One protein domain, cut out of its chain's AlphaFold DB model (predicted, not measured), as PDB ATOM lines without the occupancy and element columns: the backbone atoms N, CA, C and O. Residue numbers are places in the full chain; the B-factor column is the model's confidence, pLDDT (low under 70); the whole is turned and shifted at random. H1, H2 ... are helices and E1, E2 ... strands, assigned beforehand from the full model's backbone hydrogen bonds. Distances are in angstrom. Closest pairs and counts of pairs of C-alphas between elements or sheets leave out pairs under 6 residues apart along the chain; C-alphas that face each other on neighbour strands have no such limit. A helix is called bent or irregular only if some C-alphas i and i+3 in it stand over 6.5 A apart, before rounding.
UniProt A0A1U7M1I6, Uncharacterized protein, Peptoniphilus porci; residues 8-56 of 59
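AT A GLANCE: This is residues 8 to 56 of the 59 residues of an uncharacterized protein of Peptoniphilus porci (UniProt A0A1U7M1I6). Starting at Lys 8, you meet a small head, made of a two-strand hairpin, E1 and E2, and a short helix, H1, whose first residues, 21 to 24, are near E2; from this head one long helix, H2, sticks out as an arm and makes much of the length. The link after H1, residues 29 to 36, folds back from the far end of H1 and leads into H2, which stands free over its whole length. The printed part has 49 residues with two named strands and two named helices, in the order E1, E2, H1, H2 along the chain; the sheet has the order E1 - E2 and is antiparallel, and the class is mixed, helices and strands. The whole is extended, with a radius of gyration of the C-alphas of 16.0 A, and the C-alphas span 49 by 23 by 13 A.

HOW THE PARTS SIT: Begin at the first printed residue, where strand E1 takes residues 8 to 10, and go on through a tight link to strand E2, residues 13 to 16. The two form a hairpin of antiparallel neighbours, with an angle of 138 degrees between their N-to-C directions. Look at the C-alphas of Val 9 and Ile 14, which face each other 4.8 A apart. Then look at the backbone atoms: N 15 and O 8 are 2.8 A apart and N 8 and O 15 are 2.9 A apart, both within hydrogen-bond range. Just past E2, a short pairing outside the named strands sets residues 15 to 16 of E2 antiparallel to residues 19 to 20. A tight link of 4 residues brings you to helix H1, residues 21 to 28. Its closest C-alpha to E2 is that of Met 21, 5.8 A from the C-alpha of Ile 14, and the two elements have 3 pairs of C-alphas within 8 A. E1 and H1 are apart. Helix H2, residues 37 to 55, is apart from E1, from E2 and from H1. In both H1 and H2, every O i to N i+4 pair is within hydrogen-bond range, and neither helix is bent or irregular.

IN THESE COORDINATES: Find C-alpha 8 at (-6.677, 47.743, 4.685); from there E1 runs to C-alpha 10, 6.2 A away. E2 begins at C-alpha 13, at (-11.883, 50.176, 10.580), and ends at C-alpha 16, 10.1 A from its first C-alpha. H1 begins at Met 21 and ends at Tyr 28, where you find C-alpha 28 at (-26.414, 44.520, 2.592); it measures 10.5 A from first to last C-alpha. H2, the longest helix with 19 residues, begins at C-alpha 37, at (-12.082, 39.188, -6.922), and runs 26.9 A to C-alpha 55, at (4.864, 20.031, -15.301).

THE WHOLE: The two C-alphas farthest apart are those of Glu 26, in H1, and Gly 56, the last printed residue, at 48.7 A. The C-alphas of Lys 8 and Gly 56, first and last of the printed part, are 37.2 A apart. Look at two stretches that stand free: residues 25 to 31, of which 25 to 28 belong to H1, and residues 37 to 56, of which 37 to 55 belong to H2. The link from H1 to H2 has 8 residues and is short but not tight, and there is no long link. The printed part has no cut. In the B-factor column the mean pLDDT of the printed part is 94.1, that of H2 is 93, and no printed residue is under 70.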
ATOM      1  N   LYS A   8      -7.477  46.721   3.997       95.62
ATOM      2  CA  LYS A   8      -6.677  47.743   4.685       95.62
ATOM      3  C   LYS A   8      -7.348  48.141   5.990       95.62
ATOM      4  O   LYS A   8      -8.566  48.060   6.102       95.62
ATOM      5  N   VAL A   9      -6.549  48.569   6.962       95.38
ATOM      6  CA  VAL A   9      -7.058  49.237   8.163       95.38
ATOM      7  C   VAL A   9      -6.893  50.735   7.953       95.38
ATOM      8  O   VAL A   9      -5.777  51.194   7.713       95.38
ATOM      9  N   ILE A  10      -7.999  51.467   8.000       94.75
ATOM     10  CA  ILE A  10      -8.053  52.928   7.891       94.75
ATOM     11  C   ILE A  10      -8.893  53.391   9.078       94.75
ATOM     12  O   ILE A  10      -9.961  52.837   9.306       94.75
ATOM     13  N   ASP A  11      -8.374  54.315   9.888       93.56
ATOM     14  CA  ASP A  11      -9.074  54.847  11.069       93.56
ATOM     15  C   ASP A  11      -9.638  53.767  12.011       93.56
ATOM     16  O   ASP A  11     -10.730  53.879  12.561       93.56
ATOM     17  N   ASN A  12      -8.860  52.697  12.208       93.38
ATOM     18  CA  ASN A  12      -9.217  51.537  13.031       93.38
ATOM     19  C   ASN A  12     -10.433  50.727  12.522       93.38
ATOM     20  O   ASN A  12     -10.941  49.860  13.233       93.38
ATOM     21  N   GLU A  13     -10.862  50.952  11.279       95.25
ATOM     22  CA  GLU A  13     -11.883  50.176  10.580       95.25
ATOM     23  C   GLU A  13     -11.253  49.338   9.454       95.25
ATOM     24  O   GLU A  13     -10.246  49.713   8.851       95.25
ATOM     25  N   ILE A  14     -11.831  48.167   9.164       95.44
ATOM     26  CA  ILE A  14     -11.425  47.345   8.020       95.44
ATOM     27  C   ILE A  14     -12.123  47.865   6.763       95.44
ATOM     28  O   ILE A  14     -13.343  48.012   6.725       95.44
ATOM     29  N   HIS A  15     -11.343  48.072   5.709       96.50
ATOM     30  CA  HIS A  15     -11.814  48.455   4.386       96.50
ATOM     31  C   HIS A  15     -11.436  47.385   3.369       96.50
ATOM     32  O   HIS A  15     -10.326  46.858   3.416       96.50
ATOM     33  N   LEU A  16     -12.334  47.103   2.425       95.50
ATOM     34  CA  LEU A  16     -12.031  46.358   1.205       95.50
ATOM     35  C   LEU A  16     -12.083  47.324   0.020       95.50
ATOM     36  O   LEU A  16     -13.151  47.812  -0.367       95.50
ATOM     37  N   GLY A  17     -10.912  47.634  -0.539       91.94
ATOM     38  CA  GLY A  17     -10.792  48.679  -1.553       91.94
ATOM     39  C   GLY A  17     -11.238  50.037  -0.999       91.94
ATOM     40  O   GLY A  17     -10.616  50.566  -0.082       91.94
ATOM     41  N   LYS A  18     -12.315  50.603  -1.557       93.75
ATOM     42  CA  LYS A  18     -12.875  51.905  -1.147       93.75
ATOM     43  C   LYS A  18     -14.043  51.820  -0.158       93.75
ATOM     44  O   LYS A  18     -14.572  52.856   0.228       93.75
ATOM     45  N   TYR A  19     -14.480  50.617   0.212       95.94
ATOM     46  CA  TYR A  19     -15.649  50.419   1.069       95.94
ATOM     47  C   TYR A  19     -15.225  49.967   2.460       95.94
ATOM     48  O   TYR A  19     -14.403  49.060   2.584       95.94
ATOM     49  N   SER A  20     -15.805  50.572   3.493       96.56
ATOM     50  CA  SER A  20     -15.630  50.116   4.868       96.56
ATOM     51  C   SER A  20     -16.551  48.931   5.179       96.56
ATOM     52  O   SER A  20     -17.600  48.762   4.546       96.56
ATOM     53  N   MET A  21     -16.171  48.081   6.135       95.12
ATOM     54  CA  MET A  21     -17.007  46.942   6.534       95.12
ATOM     55  C   MET A  21     -18.327  47.388   7.173       95.12
ATOM     56  O   MET A  21     -19.340  46.716   6.969       95.12
ATOM     57  N   SER A  22     -18.361  48.523   7.882       96.12
ATOM     58  CA  SER A  22     -19.606  49.055   8.456       96.12
ATOM     59  C   SER A  22     -20.567  49.508   7.363       96.12
ATOM     60  O   SER A  22     -21.738  49.135   7.400       96.12
ATOM     61  N   TYR A  23     -20.069  50.197   6.328       97.31
ATOM     62  CA  TYR A  23     -20.888  50.572   5.172       97.31
ATOM     63  C   TYR A  23     -21.517  49.346   4.496       97.31
ATOM     64  O   TYR A  23     -22.706  49.339   4.175       97.31
ATOM     65  N   LEU A  24     -20.732  48.286   4.281       97.06
ATOM     66  CA  LEU A  24     -21.227  47.063   3.642       97.06
ATOM     67  C   LEU A  24     -22.252  46.336   4.522       97.06
ATOM     68  O   LEU A  24     -23.269  45.873   4.004       97.06
ATOM     69  N   LYS A  25     -22.023  46.292   5.840       97.31
ATOM     70  CA  LYS A  25     -22.967  45.749   6.825       97.31
ATOM     71  C   LYS A  25     -24.308  46.480   6.783       97.31
ATOM     72  O   LYS A  25     -25.347  45.832   6.744       97.31
ATOM     73  N   GLU A  26     -24.298  47.810   6.805       97.94
ATOM     74  CA  GLU A  26     -25.525  48.614   6.785       97.94
ATOM     75  C   GLU A  26     -26.281  48.462   5.465       97.94
ATOM     76  O   GLU A  26     -27.506  48.365   5.451       97.94
ATOM     77  N   LYS A  27     -25.547  48.393   4.352       98.06
ATOM     78  CA  LYS A  27     -26.136  48.330   3.015       98.06
ATOM     79  C   LYS A  27     -26.720  46.966   2.653       98.06
ATOM     80  O   LYS A  27     -27.741  46.917   1.973       98.06
ATOM     81  N   TYR A  28     -26.059  45.875   3.037       97.62
ATOM     82  CA  TYR A  28     -26.414  44.520   2.592       97.62
ATOM     83  C   TYR A  28     -26.896  43.605   3.725       97.62
ATOM     84  O   TYR A  28     -27.353  42.495   3.457       97.62
ATOM     85  N   GLY A  29     -26.836  44.061   4.979       97.31
ATOM     86  CA  GLY A  29     -27.220  43.275   6.147       97.31
ATOM     87  C   GLY A  29     -26.187  42.211   6.520       97.31
ATOM     88  O   GLY A  29     -25.070  42.182   6.008       97.31
ATOM     89  N   THR A  30     -26.554  41.333   7.454       97.19
ATOM     90  CA  THR A  30     -25.712  40.216   7.913       97.19
ATOM     91  C   THR A  30     -26.539  38.939   8.057       97.19
ATOM     92  O   THR A  30     -27.697  39.041   8.465       97.19
ATOM     93  N   PRO A  31     -25.963  37.745   7.812       96.12
ATOM     94  CA  PRO A  31     -24.558  37.482   7.479       96.12
ATOM     95  C   PRO A  31     -24.201  37.877   6.039       96.12
ATOM     96  O   PRO A  31     -24.980  37.658   5.116       96.12
ATOM     97  N   LEU A  32     -23.008  38.447   5.853       96.38
ATOM     98  CA  LEU A  32     -22.528  38.930   4.559       96.38
ATOM     99  C   LEU A  32     -21.157  38.334   4.250       96.38
ATOM    100  O   LEU A  32     -20.184  38.594   4.956       96.38
ATOM    101  N   TYR A  33     -21.090  37.554   3.174       95.62
ATOM    102  CA  TYR A  33     -19.837  37.051   2.623       95.62
ATOM    103  C   TYR A  33     -19.383  37.953   1.484       95.62
ATOM    104  O   TYR A  33     -20.153  38.253   0.572       95.62
ATOM    105  N   ILE A  34     -18.122  38.373   1.532       94.38
ATOM    106  CA  ILE A  34     -17.519  39.256   0.537       94.38
ATOM    107  C   ILE A  34     -16.269  38.569  -0.001       94.38
ATOM    108  O   ILE A  34     -15.453  38.060   0.770       94.38
ATOM    109  N   VAL A  35     -16.120  38.562  -1.324       93.81
ATOM    110  CA  VAL A  35     -14.955  38.006  -2.013       93.81
ATOM    111  C   VAL A  35     -14.199  39.140  -2.690       93.81
ATOM    112  O   VAL A  35     -14.779  39.925  -3.437       93.81
ATOM    113  N   ASP A  36     -12.896  39.208  -2.439       94.94
ATOM    114  CA  ASP A  36     -11.978  40.058  -3.192       94.94
ATOM    115  C   ASP A  36     -11.618  39.361  -4.510       94.94
ATOM    116  O   ASP A  36     -10.819  38.421  -4.536       94.94
ATOM    117  N   GLU A  37     -12.260  39.786  -5.599       94.94
ATOM    118  CA  GLU A  37     -12.082  39.188  -6.922       94.94
ATOM    119  C   GLU A  37     -10.627  39.273  -7.403       94.94
ATOM    120  O   GLU A  37     -10.109  38.294  -7.947       94.94
ATOM    121  N   ASP A  38      -9.951  40.398  -7.171       94.81
ATOM    122  CA  ASP A  38      -8.575  40.600  -7.622       94.81
ATOM    123  C   ASP A  38      -7.636  39.630  -6.913       94.81
ATOM    124  O   ASP A  38      -6.863  38.915  -7.562       94.81
ATOM    125  N   PHE A  39      -7.762  39.531  -5.587       95.19
ATOM    126  CA  PHE A  39      -6.985  38.584  -4.795       95.19
ATOM    127  C   PHE A  39      -7.281  37.132  -5.191       95.19
ATOM    128  O   PHE A  39      -6.366  36.313  -5.328       95.19
ATOM    129  N   PHE A  40      -8.552  36.802  -5.428       95.56
ATOM    130  CA  PHE A  40      -8.953  35.464  -5.851       95.56
ATOM    131  C   PHE A  40      -8.351  35.099  -7.218       95.56
ATOM    132  O   PHE A  40      -7.735  34.039  -7.373       95.56
ATOM    133  N   ARG A  41      -8.437  36.002  -8.202       96.50
ATOM    134  CA  ARG A  41      -7.855  35.810  -9.539       96.50
ATOM    135  C   ARG A  41      -6.335  35.743  -9.508       96.50
ATOM    136  O   ARG A  41      -5.754  34.944 -10.246       96.50
ATOM    137  N   GLU A  42      -5.680  36.546  -8.677       96.38
ATOM    138  CA  GLU A  42      -4.227  36.507  -8.524       96.38
ATOM    139  C   GLU A  42      -3.765  35.138  -8.010       96.38
ATOM    140  O   GLU A  42      -2.819  34.562  -8.555       96.38
ATOM    141  N   ASN A  43      -4.467  34.571  -7.029       95.06
ATOM    142  CA  ASN A  43      -4.165  33.236  -6.512       95.06
ATOM    143  C   ASN A  43      -4.351  32.148  -7.578       95.06
ATOM    144  O   ASN A  43      -3.480  31.288  -7.724       95.06
ATOM    145  N   ILE A  44      -5.407  32.227  -8.396       96.12
ATOM    146  CA  ILE A  44      -5.596  31.311  -9.535       96.12
ATOM    147  C   ILE A  44      -4.428  31.418 -10.522       96.12
ATOM    148  O   ILE A  44      -3.873  30.401 -10.941       96.12
ATOM    149  N   ARG A  45      -4.018  32.640 -10.891       95.88
ATOM    150  CA  ARG A  45      -2.893  32.863 -11.816       95.88
ATOM    151  C   ARG A  45      -1.581  32.317 -11.251       95.88
ATOM    152  O   ARG A  45      -0.833  31.672 -11.982       95.88
ATOM    153  N   LYS A  46      -1.314  32.535  -9.959       95.19
ATOM    154  CA  LYS A  46      -0.139  31.981  -9.266       95.19
ATOM    155  C   LYS A  46      -0.129  30.460  -9.332       95.19
ATOM    156  O   LYS A  46       0.899  29.888  -9.685       95.19
ATOM    157  N   PHE A  47      -1.265  29.827  -9.050       94.50
ATOM    158  CA  PHE A  47      -1.381  28.375  -9.097       94.50
ATOM    159  C   PHE A  47      -1.160  27.827 -10.510       94.50
ATOM    160  O   PHE A  47      -0.335  26.938 -10.694       94.50
ATOM    161  N   LYS A  48      -1.806  28.416 -11.526       92.75
ATOM    162  CA  LYS A  48      -1.592  28.043 -12.935       92.75
ATOM    163  C   LYS A  48      -0.129  28.179 -13.353       92.75
ATOM    164  O   LYS A  48       0.419  27.275 -13.967       92.75
ATOM    165  N   ARG A  49       0.525  29.280 -12.973       93.19
ATOM    166  CA  ARG A  49       1.946  29.492 -13.273       93.19
ATOM    167  C   ARG A  49       2.827  28.419 -12.633       93.19
ATOM    168  O   ARG A  49       3.708  27.895 -13.300       93.19
ATOM    169  N   LEU A  50       2.595  28.097 -11.360       92.38
ATOM    170  CA  LEU A  50       3.339  27.041 -10.666       92.38
ATOM    171  C   LEU A  50       3.117  25.676 -11.319       92.38
ATOM    172  O   LEU A  50       4.073  24.930 -11.506       92.38
ATOM    173  N   TYR A  51       1.878  25.381 -11.706       91.00
ATOM    174  CA  TYR A  51       1.545  24.158 -12.421       91.00
ATOM    175  C   TYR A  51       2.294  24.065 -13.761       91.00
ATOM    176  O   TYR A  51       2.974  23.071 -14.006       91.00
ATOM    177  N   ASN A  52       2.274  25.123 -14.579       88.44
ATOM    178  CA  ASN A  52       2.984  25.151 -15.862       88.44
ATOM    179  C   ASN A  52       4.506  24.978 -15.688       88.44
ATOM    180  O   ASN A  52       5.123  24.223 -16.434       88.44
ATOM    181  N   ILE A  53       5.109  25.623 -14.680       88.75
ATOM    182  CA  ILE A  53       6.548  25.492 -14.383       88.75
ATOM    183  C   ILE A  53       6.900  24.064 -13.948       88.75
ATOM    184  O   ILE A  53       7.906  23.521 -14.391       88.75
ATOM    185  N   CYS A  54       6.093  23.458 -13.074       84.19
ATOM    186  CA  CYS A  54       6.410  22.155 -12.489       84.19
ATOM    187  C   CYS A  54       6.220  20.996 -13.479       84.19
ATOM    188  O   CYS A  54       6.937  20.003 -13.395       84.19
ATOM    189  N   TRP A  55       5.260  21.117 -14.400       79.81
ATOM    190  CA  TRP A  55       4.864  20.031 -15.301       79.81
ATOM    191  C   TRP A  55       5.256  20.265 -16.767       79.81
ATOM    192  O   TRP A  55       4.995  19.410 -17.607       79.81
ATOM    193  N   GLY A  56       5.881  21.403 -17.093       75.50
ATOM    194  CA  GLY A  56       6.334  21.713 -18.455       75.50
ATOM    195  C   GLY A  56       5.199  21.861 -19.475       75.50
ATOM    196  O   GLY A  56       5.428  21.713 -20.673       75.50
TER     197      GLY A  56